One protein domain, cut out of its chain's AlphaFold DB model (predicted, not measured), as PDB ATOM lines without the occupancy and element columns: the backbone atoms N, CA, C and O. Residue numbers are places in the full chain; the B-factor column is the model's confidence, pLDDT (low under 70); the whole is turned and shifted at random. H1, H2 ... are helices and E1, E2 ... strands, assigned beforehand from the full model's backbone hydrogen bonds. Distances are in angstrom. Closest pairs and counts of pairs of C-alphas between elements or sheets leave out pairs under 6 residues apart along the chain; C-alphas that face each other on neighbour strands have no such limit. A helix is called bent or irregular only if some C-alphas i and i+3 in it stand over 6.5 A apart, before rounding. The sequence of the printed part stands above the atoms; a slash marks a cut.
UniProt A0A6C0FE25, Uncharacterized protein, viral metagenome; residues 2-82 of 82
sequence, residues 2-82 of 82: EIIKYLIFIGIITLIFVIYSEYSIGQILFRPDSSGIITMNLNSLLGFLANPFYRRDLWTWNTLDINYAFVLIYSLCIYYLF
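Overview. This is residues 2 to 82 of the 82 residues of an uncharacterized protein of viral metagenome (UniProt A0A6C0FE25). A long helix, H1, and a shorter one, H4, run opposite ways at a steep tilt of 42 degrees, H4 packing on the middle of H1 at residues 10 to 17, with H1 running on past this contact to residue 24. H2 packs with its end across the start of H4, tiny H3 follows it, and the small hairpin E1 and E2 makes the far end of the longest axis. The printed part has 81 residues with four named helices and two named strands, in the order H1, E1, E2, H2, H3, H4; the two strands form an antiparallel sheet, order E1 - E2. The class is mostly helix. The whole is elongated, spanning 48 by 30 by 20 A, and only just loose, close to compact, with a radius of gyration of the C-alphas of 14.1 A.

Along the chain. H1 holds residues 2 to 24 and is 32.7 A long, beginning at C-alpha 2 at (86.383, 105.915, 63.487). E1, residues 30 to 32, and E2, residues 38 to 40, are each 7.0 A long. H2, residues 42 to 53, is 18.0 A long and begins at C-alpha 42 at (103.316, 99.425, 85.255). It is irregular: C-alphas 49 and 52 are 7.3 A apart. H3, residues 56 to 59, is 5.5 A long. H4, residues 68 to 81, is 19.9 A long and ends at C-alpha 81 at (92.992, 120.130, 62.336).

Arrangement. H1 touches H4 with residues 10 to 17 alone, at a steep tilt of 42 degrees, opposite ways; the closest C-alphas are those of Ile 13 and Leu 72, 7.0 A apart. H1 and H2 are near each other, with 8 pairs of C-alphas within 10 A. H1 and E2 are apart. E1 and E2 are a hairpin, antiparallel at 137 degrees between their directions. N 31 and O 39 are within hydrogen-bond range at 3.1 A, and N 39 and O 31 at 2.9 A. H2 and H3 are close but not clearly touching, the closest C-alphas being those of Pro 52 and Leu 58, 5.8 A apart. Residues 49 to 53 of H2 touch residues 68 to 69 of H4, the C-alphas of Leu 49 and Tyr 68 being closest at 5.6 A; the lines of H2 and H4 are only just about perpendicular, at 71 degrees. H3 and H4 are near each other, with 5 pairs of C-alphas within 10 A. In H1 and H4 every O i to N i+4 pair is within hydrogen-bond range, in H2 6 of 8, and H3 is too short for such a pair.

Size, cuts and confidence. The two C-alphas farthest apart are those of Ser 35 and Leu 81, at 48.5 A. The printed part has no cut and ends at Phe 82, the chain's last residue. The link from H3 to H4 is short, with 8 residues between them; the other links are tight. The mean pLDDT of the printed part is 94.3, and no printed residue is under 70.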
ATOM      1  N   GLU A   2      85.673 104.725  62.983       84.12
ATOM      2  CA  GLU A   2      86.383 105.915  63.487       84.12
ATOM      3  C   GLU A   2      86.925 105.768  64.911       84.12
ATOM      4  O   GLU A   2      88.093 106.052  65.137       84.12
ATOM      5  N   ILE A   3      86.142 105.215  65.844       91.56
ATOM      6  CA  ILE A   3      86.590 104.965  67.230       91.56
ATOM      7  C   ILE A   3      87.892 104.152  67.263       91.56
ATOM      8  O   ILE A   3      88.810 104.473  68.010       91.56
ATOM      9  N   ILE A   4      88.006 103.133  66.406       94.50
ATOM     10  CA  ILE A   4      89.210 102.296  66.312       94.50
ATOM     11  C   ILE A   4      90.414 103.126  65.847       94.50
ATOM     12  O   ILE A   4      91.500 102.962  66.394       94.50
ATOM     13  N   LYS A   5      90.231 104.052  64.895       94.00
ATOM     14  CA  LYS A   5      91.304 104.957  64.448       94.00
ATOM     15  C   LYS A   5      91.791 105.849  65.591       94.00
ATOM     16  O   LYS A   5      92.998 105.948  65.787       94.00
ATOM     17  N   TYR A   6      90.877 106.422  66.380       94.06
ATOM     18  CA  TYR A   6      91.237 107.230  67.551       94.06
ATOM     19  C   TYR A   6      91.986 106.416  68.608       94.06
ATOM     20  O   TYR A   6      93.002 106.871  69.120       94.06
ATOM     21  N   LEU A   7      91.527 105.197  68.907       95.25
ATOM     22  CA  LEU A   7      92.202 104.321  69.868       95.25
ATOM     23  C   LEU A   7      93.612 103.942  69.404       95.25
ATOM     24  O   LEU A   7      94.544 103.978  70.204       95.25
ATOM     25  N   ILE A   8      93.784 103.630  68.115       96.25
ATOM     26  CA  ILE A   8      95.102 103.355  67.530       96.25
ATOM     27  C   ILE A   8      95.992 104.598  67.624       96.25
ATOM     28  O   ILE A   8      97.137 104.490  68.053       96.25
ATOM     29  N   PHE A   9      95.470 105.778  67.281       96.50
ATOM     30  CA  PHE A   9      96.211 107.036  67.361       96.50
ATOM     31  C   PHE A   9      96.680 107.334  68.791       96.50
ATOM     32  O   PHE A   9      97.873 107.521  69.020       96.50
ATOM     33  N   ILE A  10      95.769 107.295  69.768       96.88
ATOM     34  CA  ILE A  10      96.089 107.494  71.190       96.88
ATOM     35  C   ILE A  10      97.115 106.456  71.655       96.88
ATOM     36  O   ILE A  10      98.070 106.809  72.344       96.88
ATOM     37  N   GLY A  11      96.958 105.191  71.254       97.50
ATOM     38  CA  GLY A  11      97.906 104.123  71.570       97.50
ATOM     39  C   GLY A  11      99.313 104.402  71.036       97.50
ATOM     40  O   GLY A  11     100.280 104.273  71.784       97.50
ATOM     41  N   ILE A  12      99.432 104.849  69.782       98.00
ATOM     42  CA  ILE A  12     100.716 105.207  69.161       98.00
ATOM     43  C   ILE A  12     101.354 106.398  69.881       98.00
ATOM     44  O   ILE A  12     102.518 106.312  70.270       98.00
ATOM     45  N   ILE A  13     100.605 107.482  70.108       98.19
ATOM     46  CA  ILE A  13     101.115 108.668  70.817       98.19
ATOM     47  C   ILE A  13     101.576 108.300  72.226       98.19
ATOM     48  O   ILE A  13     102.645 108.724  72.654       98.19
ATOM     49  N   THR A  14     100.815 107.461  72.926       97.44
ATOM     50  CA  THR A  14     101.179 106.988  74.266       97.44
ATOM     51  C   THR A  14     102.457 106.164  74.231       97.44
ATOM     52  O   THR A  14     103.354 106.419  75.025       97.44
ATOM     53  N   LEU A  15     102.590 105.220  73.297       97.56
ATOM     54  CA  LEU A  15     103.801 104.411  73.172       97.56
ATOM     55  C   LEU A  15     105.036 105.281  72.894       97.56
ATOM     56  O   LEU A  15     106.055 105.124  73.565       97.56
ATOM     57  N   ILE A  16     104.928 106.225  71.954       98.00
ATOM     58  CA  ILE A  16     106.003 107.174  71.635       98.00
ATOM     59  C   ILE A  16     106.356 108.011  72.869       98.00
ATOM     60  O   ILE A  16     107.531 108.133  73.208       98.00
ATOM     61  N   PHE A  17     105.351 108.543  73.566       97.62
ATOM     62  CA  PHE A  17     105.542 109.347  74.769       97.62
ATOM     63  C   PHE A  17     106.256 108.571  75.880       97.62
ATOM     64  O   PHE A  17     107.164 109.107  76.515       97.62
ATOM     65  N   VAL A  18     105.882 107.308  76.109       96.75
ATOM     66  CA  VAL A  18     106.526 106.461  77.122       96.75
ATOM     67  C   VAL A  18     107.984 106.201  76.769       96.75
ATOM     68  O   VAL A  18     108.842 106.373  77.628       96.75
ATOM     69  N   ILE A  19     108.282 105.855  75.513       96.25
ATOM     70  CA  ILE A  19     109.663 105.636  75.056       96.25
ATOM     71  C   ILE A  19     110.493 106.912  75.225       96.25
ATOM     72  O   ILE A  19     111.597 106.867  75.764       96.25
ATOM     73  N   TYR A  20     109.954 108.054  74.794       96.69
ATOM     74  CA  TYR A  20     110.616 109.347  74.930       96.69
ATOM     75  C   TYR A  20     110.890 109.699  76.396       96.69
ATOM     76  O   TYR A  20     112.009 110.071  76.745       96.69
ATOM     77  N   SER A  21     109.892 109.536  77.264       95.25
ATOM     78  CA  SER A  21     110.011 109.868  78.686       95.25
ATOM     79  C   SER A  21     110.994 108.944  79.403       95.25
ATOM     80  O   SER A  21     111.765 109.401  80.246       95.25
ATOM     81  N   GLU A  22     111.023 107.658  79.044       95.44
ATOM     82  CA  GLU A  22     112.008 106.710  79.569       95.44
ATOM     83  C   GLU A  22     113.432 107.072  79.128       95.44
ATOM     84  O   GLU A  22     114.367 106.941  79.906       95.44
ATOM     85  N   TYR A  23     113.615 107.566  77.903       94.69
ATOM     86  CA  TYR A  23     114.924 108.014  77.431       94.69
ATOM     87  C   TYR A  23     115.365 109.345  78.069       94.69
ATOM     88  O   TYR A  23     116.537 109.511  78.393       94.69
ATOM     89  N   SER A  24     114.436 110.290  78.243       93.75
ATOM     90  CA  SER A  24     114.718 111.652  78.723       93.75
ATOM     91  C   SER A  24     114.890 111.729  80.246       93.75
ATOM     92  O   SER A  24     115.835 112.341  80.740       93.75
ATOM     93  N   ILE A  25     113.986 111.092  80.997       92.12
ATOM     94  CA  ILE A  25     113.958 111.133  82.468       92.12
ATOM     95  C   ILE A  25     114.514 109.831  83.055       92.12
ATOM     96  O   ILE A  25     115.278 109.857  84.020       92.12
ATOM     97  N   GLY A  26     114.122 108.696  82.472       92.50
ATOM     98  CA  GLY A  26     114.449 107.360  82.969       92.50
ATOM     99  C   GLY A  26     113.647 106.922  84.191       92.50
ATOM    100  O   GLY A  26     112.996 107.711  84.875       92.50
ATOM    101  N   GLN A  27     113.722 105.622  84.481       91.00
ATOM    102  CA  GLN A  27     113.173 104.989  85.684       91.00
ATOM    103  C   GLN A  27     111.652 105.134  85.857       91.00
ATOM    104  O   GLN A  27     111.151 105.120  86.988       91.00
ATOM    105  N   ILE A  28     110.906 105.242  84.753       93.19
ATOM    106  CA  ILE A  28     109.441 105.330  84.778       93.19
ATOM    107  C   ILE A  28     108.855 103.922  84.694       93.19
ATOM    108  O   ILE A  28     108.272 103.429  85.660       93.19
ATOM    109  N   LEU A  29     109.036 103.265  83.550       94.19
ATOM    110  CA  LEU A  29     108.617 101.894  83.303       94.19
ATOM    111  C   LEU A  29     109.689 100.903  83.755       94.19
ATOM    112  O   LEU A  29     109.343  99.877  84.335       94.19
ATOM    113  N   PHE A  30     110.968 101.195  83.513       94.06
ATOM    114  CA  PHE A  30     112.078 100.306  83.856       94.06
ATOM    115  C   PHE A  30     112.847 100.853  85.049       94.06
ATOM    116  O   PHE A  30     113.715 101.712  84.914       94.06
ATOM    117  N   ARG A  31     112.539 100.343  86.242       90.56
ATOM    118  CA  ARG A  31     113.123 100.842  87.490       90.56
ATOM    119  C   ARG A  31     113.869  99.728  88.234       90.56
ATOM    120  O   ARG A  31     113.372  98.600  88.258       90.56
ATOM    121  N   PRO A  32     115.030 100.013  88.856       90.00
ATOM    122  CA  PRO A  32     115.667  99.068  89.764       90.00
ATOM    123  C   PRO A  32     114.778  98.798  90.987       90.00
ATOM    124  O   PRO A  32     114.216  99.725  91.578       90.00
ATOM    125  N   ASP A  33     114.652  97.530  91.362       89.62
ATOM    126  CA  ASP A  33     114.016  97.106  92.607       89.62
ATOM    127  C   ASP A  33     114.962  97.268  93.818       89.62
ATOM    128  O   ASP A  33     116.072  97.793  93.704       89.62
ATOM    129  N   SER A  34     114.536  96.817  95.003       87.75
ATOM    130  CA  SER A  34     115.358  96.861  96.225       87.75
ATOM    131  C   SER A  34     116.663  96.063  96.129       87.75
ATOM    132  O   SER A  34     117.565  96.278  96.934       87.75
ATOM    133  N   SER A  35     116.759  95.150  95.165       91.12
ATOM    134  CA  SER A  35     117.935  94.324  94.885       91.12
ATOM    135  C   SER A  35     118.794  94.907  93.752       91.12
ATOM    136  O   SER A  35     119.812  94.319  93.393       91.12
ATOM    137  N   GLY A  36     118.399  96.050  93.177       89.12
ATOM    138  CA  GLY A  36     119.065  96.688  92.040       89.12
ATOM    139  C   GLY A  36     118.718  96.076  90.679       89.12
ATOM    140  O   GLY A  36     119.319  96.460  89.676       89.12
ATOM    141  N   ILE A  37     117.760  95.147  90.611       92.06
ATOM    142  CA  ILE A  37     117.356  94.482  89.369       92.06
ATOM    143  C   ILE A  37     116.354  95.372  88.638       92.06
ATOM    144  O   ILE A  37     115.345  95.788  89.207       92.06
ATOM    145  N   ILE A  38     116.612  95.659  87.360       91.81
ATOM    146  CA  ILE A  38     115.684  96.432  86.529       91.81
ATOM    147  C   ILE A  38     114.435  95.589  86.280       91.81
ATOM    148  O   ILE A  38     114.491  94.534  85.648       91.81
ATOM    149  N   THR A  39     113.300  96.081  86.763       92.62
ATOM    150  CA  THR A  39     111.998  95.440  86.602       92.62
ATOM    151  C   THR A  39     111.032  96.379  85.894       92.62
ATOM    152  O   THR A  39     111.145  97.606  85.976       92.62
ATOM    153  N   MET A  40     110.083  95.791  85.166       93.94
ATOM    154  CA  MET A  40     109.002  96.544  84.547       93.94
ATOM    155  C   MET A  40     107.948  96.881  85.603       93.94
ATOM    156  O   MET A  40     107.366  95.984  86.213       93.94
ATOM    157  N   ASN A  41     107.677  98.169  85.798       94.44
ATOM    158  CA  ASN A  41     106.731  98.662  86.788       94.44
ATOM    159  C   ASN A  41     105.609  99.477  86.133       94.44
ATOM    160  O   ASN A  41     105.713 100.685  85.918       94.44
ATOM    161  N   LEU A  42     104.495  98.799  85.854       93.94
ATOM    162  CA  LEU A  42     103.316  99.425  85.255       93.94
ATOM    163  C   LEU A  42     102.643 100.443  86.184       93.94
ATOM    164  O   LEU A  42     102.081 101.419  85.699       93.94
ATOM    165  N   ASN A  43     102.724 100.262  87.505       93.38
ATOM    166  CA  ASN A  43     102.139 101.209  88.456       93.38
ATOM    167  C   ASN A  43     102.872 102.554  88.414       93.38
ATOM    168  O   ASN A  43     102.230 103.603  88.398       93.38
ATOM    169  N   SER A  44     104.203 102.522  88.341       92.88
ATOM    170  CA  SER A  44     105.025 103.720  88.151       92.88
ATOM    171  C   SER A  44     104.695 104.415  86.835       92.88
ATOM    172  O   SER A  44     104.500 105.630  86.826       92.88
ATOM    173  N   LEU A  45     104.556 103.652  85.747       95.06
ATOM    174  CA  LEU A  45     104.164 104.200  84.454       95.06
ATOM    175  C   LEU A  45     102.787 104.880  84.513       95.06
ATOM    176  O   LEU A  45     102.663 106.040  84.132       95.06
ATOM    177  N   LEU A  46     101.755 104.197  85.011       95.50
ATOM    178  CA  LEU A  46     100.406 104.767  85.106       95.50
ATOM    179  C   LEU A  46     100.376 106.006  86.010       95.50
ATOM    180  O   LEU A  46      99.743 107.006  85.666       95.50
ATOM    181  N   GLY A  47     101.102 105.971  87.131       95.06
ATOM    182  CA  GLY A  47     101.275 107.128  88.004       95.06
ATOM    183  C   GLY A  47     101.952 108.300  87.292       95.06
ATOM    184  O   GLY A  47     101.522 109.439  87.452       95.06
ATOM    185  N   PHE A  48     102.955 108.027  86.454       94.75
ATOM    186  CA  PHE A  48     103.624 109.039  85.638       94.75
ATOM    187  C   PHE A  48     102.692 109.649  84.584       94.75
ATOM    188  O   PHE A  48     102.610 110.871  84.483       94.75
ATOM    189  N   LEU A  49     101.924 108.827  83.859       96.12
ATOM    190  CA  LEU A  49     100.939 109.309  82.881       96.12
ATOM    191  C   LEU A  49      99.873 110.204  83.533       96.12
ATOM    192  O   LEU A  49      99.442 111.192  82.941       96.12
ATOM    193  N   ALA A  50      99.464 109.890  84.765       96.00
ATOM    194  CA  ALA A  50      98.486 110.677  85.514       96.00
ATOM    195  C   ALA A  50      99.094 111.885  86.258       96.00
ATOM    196  O   ALA A  50      98.359 112.747  86.741       96.00
ATOM    197  N   ASN A  51     100.423 111.974  86.349       93.81
ATOM    198  CA  ASN A  51     101.142 112.973  87.142       93.81
ATOM    199  C   ASN A  51     100.753 114.434  86.821       93.81
ATOM    200  O   ASN A  51     100.558 115.206  87.765       93.81
ATOM    201  N   PRO A  52     100.538 114.831  85.547       95.25
ATOM    202  CA  PRO A  52     100.111 116.192  85.208       95.25
ATOM    203  C   PRO A  52      98.804 116.654  85.858       95.25
ATOM    204  O   PRO A  52      98.579 117.858  85.977       95.25
ATOM    205  N   PHE A  53      97.938 115.730  86.282       94.44
ATOM    206  CA  PHE A  53      96.677 116.070  86.948       94.44
ATOM    207  C   PHE A  53      96.851 116.382  88.440       94.44
ATOM    208  O   PHE A  53      95.972 116.992  89.045       94.44
ATOM    209  N   TYR A  54      97.990 116.009  89.028       92.75
ATOM    210  CA  TYR A  54      98.302 116.244  90.441       92.75
ATOM    211  C   TYR A  54      99.367 117.328  90.639       92.75
ATOM    212  O   TYR A  54      99.409 117.973  91.686       92.75
ATOM    213  N   ARG A  55     100.230 117.538  89.639       90.81
ATOM    214  CA  ARG A  55     101.437 118.367  89.730       90.81
ATOM    215  C   ARG A  55     101.390 119.538  88.748       90.81
ATOM    216  O   ARG A  55     101.495 119.365  87.537       90.81
ATOM    217  N   ARG A  56     101.204 120.754  89.283       90.19
ATOM    218  CA  ARG A  56     101.099 122.004  88.497       90.19
ATOM    219  C   ARG A  56     102.434 122.448  87.893       90.19
ATOM    220  O   ARG A  56     102.442 123.119  86.872       90.19
ATOM    221  N   ASP A  57     103.543 122.050  88.502       91.94
ATOM    222  CA  ASP A  57     104.918 122.260  88.037       91.94
ATOM    223  C   ASP A  57     105.194 121.626  86.667       91.94
ATOM    224  O   ASP A  57     106.062 122.100  85.943       91.94
ATOM    225  N   LEU A  58     104.401 120.627  86.265       90.62
ATOM    226  CA  LEU A  58     104.487 120.021  84.935       90.62
ATOM    227  C   LEU A  58     103.840 120.871  83.830       90.62
ATOM    228  O   LEU A  58     103.986 120.554  82.651       90.62
ATOM    229  N   TRP A  59     103.145 121.958  84.173       95.19
ATOM    230  CA  TRP A  59     102.488 122.867  83.224       95.19
ATOM    231  C   TRP A  59     103.311 124.133  82.964       95.19
ATOM    232  O   TRP A  59     102.772 125.228  82.812       95.19
ATOM    233  N   THR A  60     104.635 123.988  82.922       95.81
ATOM    234  CA  THR A  60     105.562 125.052  82.525       95.81
ATOM    235  C   THR A  60     106.164 124.739  81.164       95.81
ATOM    236  O   THR A  60     106.283 123.574  80.801       95.81
ATOM    237  N   TRP A  61     106.593 125.762  80.420       93.50
ATOM    238  CA  TRP A  61     107.183 125.599  79.084       93.50
ATOM    239  C   TRP A  61     108.331 124.586  79.026       93.50
ATOM    240  O   TRP A  61     108.478 123.892  78.028       93.50
ATOM    241  N   ASN A  62     109.103 124.475  80.109       93.94
ATOM    242  CA  ASN A  62     110.260 123.585  80.197       93.94
ATOM    243  C   ASN A  62     109.891 122.121  80.481       93.94
ATOM    244  O   ASN A  62     110.780 121.280  80.497       93.94
ATOM    245  N   THR A  63     108.622 121.831  80.782       93.81
ATOM    246  CA  THR A  63     108.155 120.502  81.206       93.81
ATOM    247  C   THR A  63     106.987 119.987  80.367       93.81
ATOM    248  O   THR A  63     106.415 118.945  80.688       93.81
ATOM    249  N   LEU A  64     106.567 120.725  79.334       95.19
ATOM    250  CA  LEU A  64     105.429 120.340  78.494       95.19
ATOM    251  C   LEU A  64     105.706 119.069  77.682       95.19
ATOM    252  O   LEU A  64     104.790 118.290  77.439       95.19
ATOM    253  N   ASP A  65     106.956 118.853  77.294       93.25
ATOM    254  CA  ASP A  65     107.442 117.669  76.580       93.25
ATOM    255  C   ASP A  65     107.286 116.376  77.397       93.25
ATOM    256  O   ASP A  65     106.964 115.327  76.844       93.25
ATOM    257  N   ILE A  66     107.435 116.465  78.720       94.12
ATOM    258  CA  ILE A  66     107.264 115.348  79.663       94.12
ATOM    259  C   ILE A  66     105.881 115.325  80.336       94.12
ATOM    260  O   ILE A  66     105.630 114.536  81.250       94.12
ATOM    261  N   ASN A  67     104.956 116.177  79.893       97.00
ATOM    262  CA  ASN A  67     103.589 116.248  80.394       97.00
ATOM    263  C   ASN A  67     102.643 115.471  79.468       97.00
ATOM    264  O   ASN A  67     102.201 115.977  78.436       97.00
ATOM    265  N   TYR A  68     102.288 114.245  79.863       97.06
ATOM    266  CA  TYR A  68     101.456 113.363  79.038       97.06
ATOM    267  C   TYR A  68     100.109 113.981  78.642       97.06
ATOM    268  O   TYR A  68      99.691 113.865  77.491       97.06
ATOM    269  N   ALA A  69      99.438 114.658  79.580       96.94
ATOM    270  CA  ALA A  69      98.143 115.279  79.324       96.94
ATOM    271  C   ALA A  69      98.261 116.354  78.235       96.94
ATOM    272  O   ALA A  69      97.472 116.360  77.291       96.94
ATOM    273  N   PHE A  70      99.276 117.217  78.329       97.31
ATOM    274  CA  PHE A  70      99.545 118.225  77.310       97.31
ATOM    275  C   PHE A  70      99.875 117.591  75.954       97.31
ATOM    276  O   PHE A  70      99.245 117.941  74.958       97.31
ATOM    277  N   VAL A  71     100.808 116.633  75.912       97.69
ATOM    278  CA  VAL A  71     101.227 115.969  74.666       97.69
ATOM    279  C   VAL A  71     100.044 115.295  73.977       97.69
ATOM    280  O   VAL A  71      99.880 115.431  72.764       97.69
ATOM    281  N   LEU A  72      99.186 114.610  74.734       97.50
ATOM    282  CA  LEU A  72      98.020 113.932  74.180       97.50
ATOM    283  C   LEU A  72      96.980 114.928  73.652       97.50
ATOM    284  O   LEU A  72      96.501 114.759  72.533       97.50
ATOM    285  N   ILE A  73      96.658 115.976  74.419       96.62
ATOM    286  CA  ILE A  73      95.713 117.022  73.996       96.62
ATOM    287  C   ILE A  73      96.223 117.722  72.737       96.62
ATOM    288  O   ILE A  73      95.485 117.837  71.764       96.62
ATOM    289  N   TYR A  74      97.489 118.142  72.724       97.00
ATOM    290  CA  TYR A  74      98.099 118.804  71.574       97.00
ATOM    291  C   TYR A  74      98.098 117.901  70.333       97.00
ATOM    292  O   TYR A  74      97.721 118.336  69.245       97.00
ATOM    293  N   SER A  75      98.438 116.621  70.505       96.94
ATOM    294  CA  SER A  75      98.416 115.635  69.419       96.94
ATOM    295  C   SER A  75      97.004 115.419  68.869       96.94
ATOM    296  O   SER A  75      96.825 115.341  67.656       96.94
ATOM    297  N   LEU A  76      95.990 115.366  69.740       96.25
ATOM    298  CA  LEU A  76      94.587 115.291  69.327       96.25
ATOM    299  C   LEU A  76      94.153 116.559  68.587       96.25
ATOM    300  O   LEU A  76      93.507 116.456  67.550       96.25
ATOM    301  N   CYS A  77      94.537 117.747  69.063       96.69
ATOM    302  CA  CYS A  77      94.269 119.002  68.359       96.69
ATOM    303  C   CYS A  77      94.850 118.989  66.940       96.69
ATOM    304  O   CYS A  77      94.140 119.346  66.005       96.69
ATOM    305  N   ILE A  78      96.094 118.533  66.763       96.19
ATOM    306  CA  ILE A  78      96.699 118.373  65.432       96.19
ATOM    307  C   ILE A  78      95.889 117.385  64.587       96.19
ATOM    308  O   ILE A  78      95.541 117.712  63.460       96.19
ATOM    309  N   TYR A  79      95.554 116.214  65.133       94.50
ATOM    310  CA  TYR A  79      94.791 115.183  64.420       94.50
ATOM    311  C   TYR A  79      93.406 115.657  63.952       94.50
ATOM    312  O   TYR A  79      92.891 115.165  62.958       94.50
ATOM    313  N   TYR A  80      92.774 116.584  64.674       93.19
ATOM    314  CA  TYR A  80      91.488 117.156  64.266       93.19
ATOM    315  C   TYR A  80      91.616 118.304  63.260       93.19
ATOM    316  O   TYR A  80      90.654 118.591  62.550       93.19
ATOM    317  N   LEU A  81      92.759 118.994  63.229       95.00
ATOM    318  CA  LEU A  81      92.992 120.130  62.336       95.00
ATOM    319  C   LEU A  81      93.484 119.714  60.942       95.00
ATOM    320  O   LEU A  81      93.306 120.490  60.002       95.00
ATOM    321  N   PHE A  82      94.094 118.533  60.816       88.38
ATOM    322  CA  PHE A  82      94.691 118.005  59.586       88.38
ATOM    323  C   PHE A  82      94.144 116.618  59.255       88.38
ATOM    324  O   PHE A  82      93.844 116.383  58.062       88.38
TER     325      PHE A  82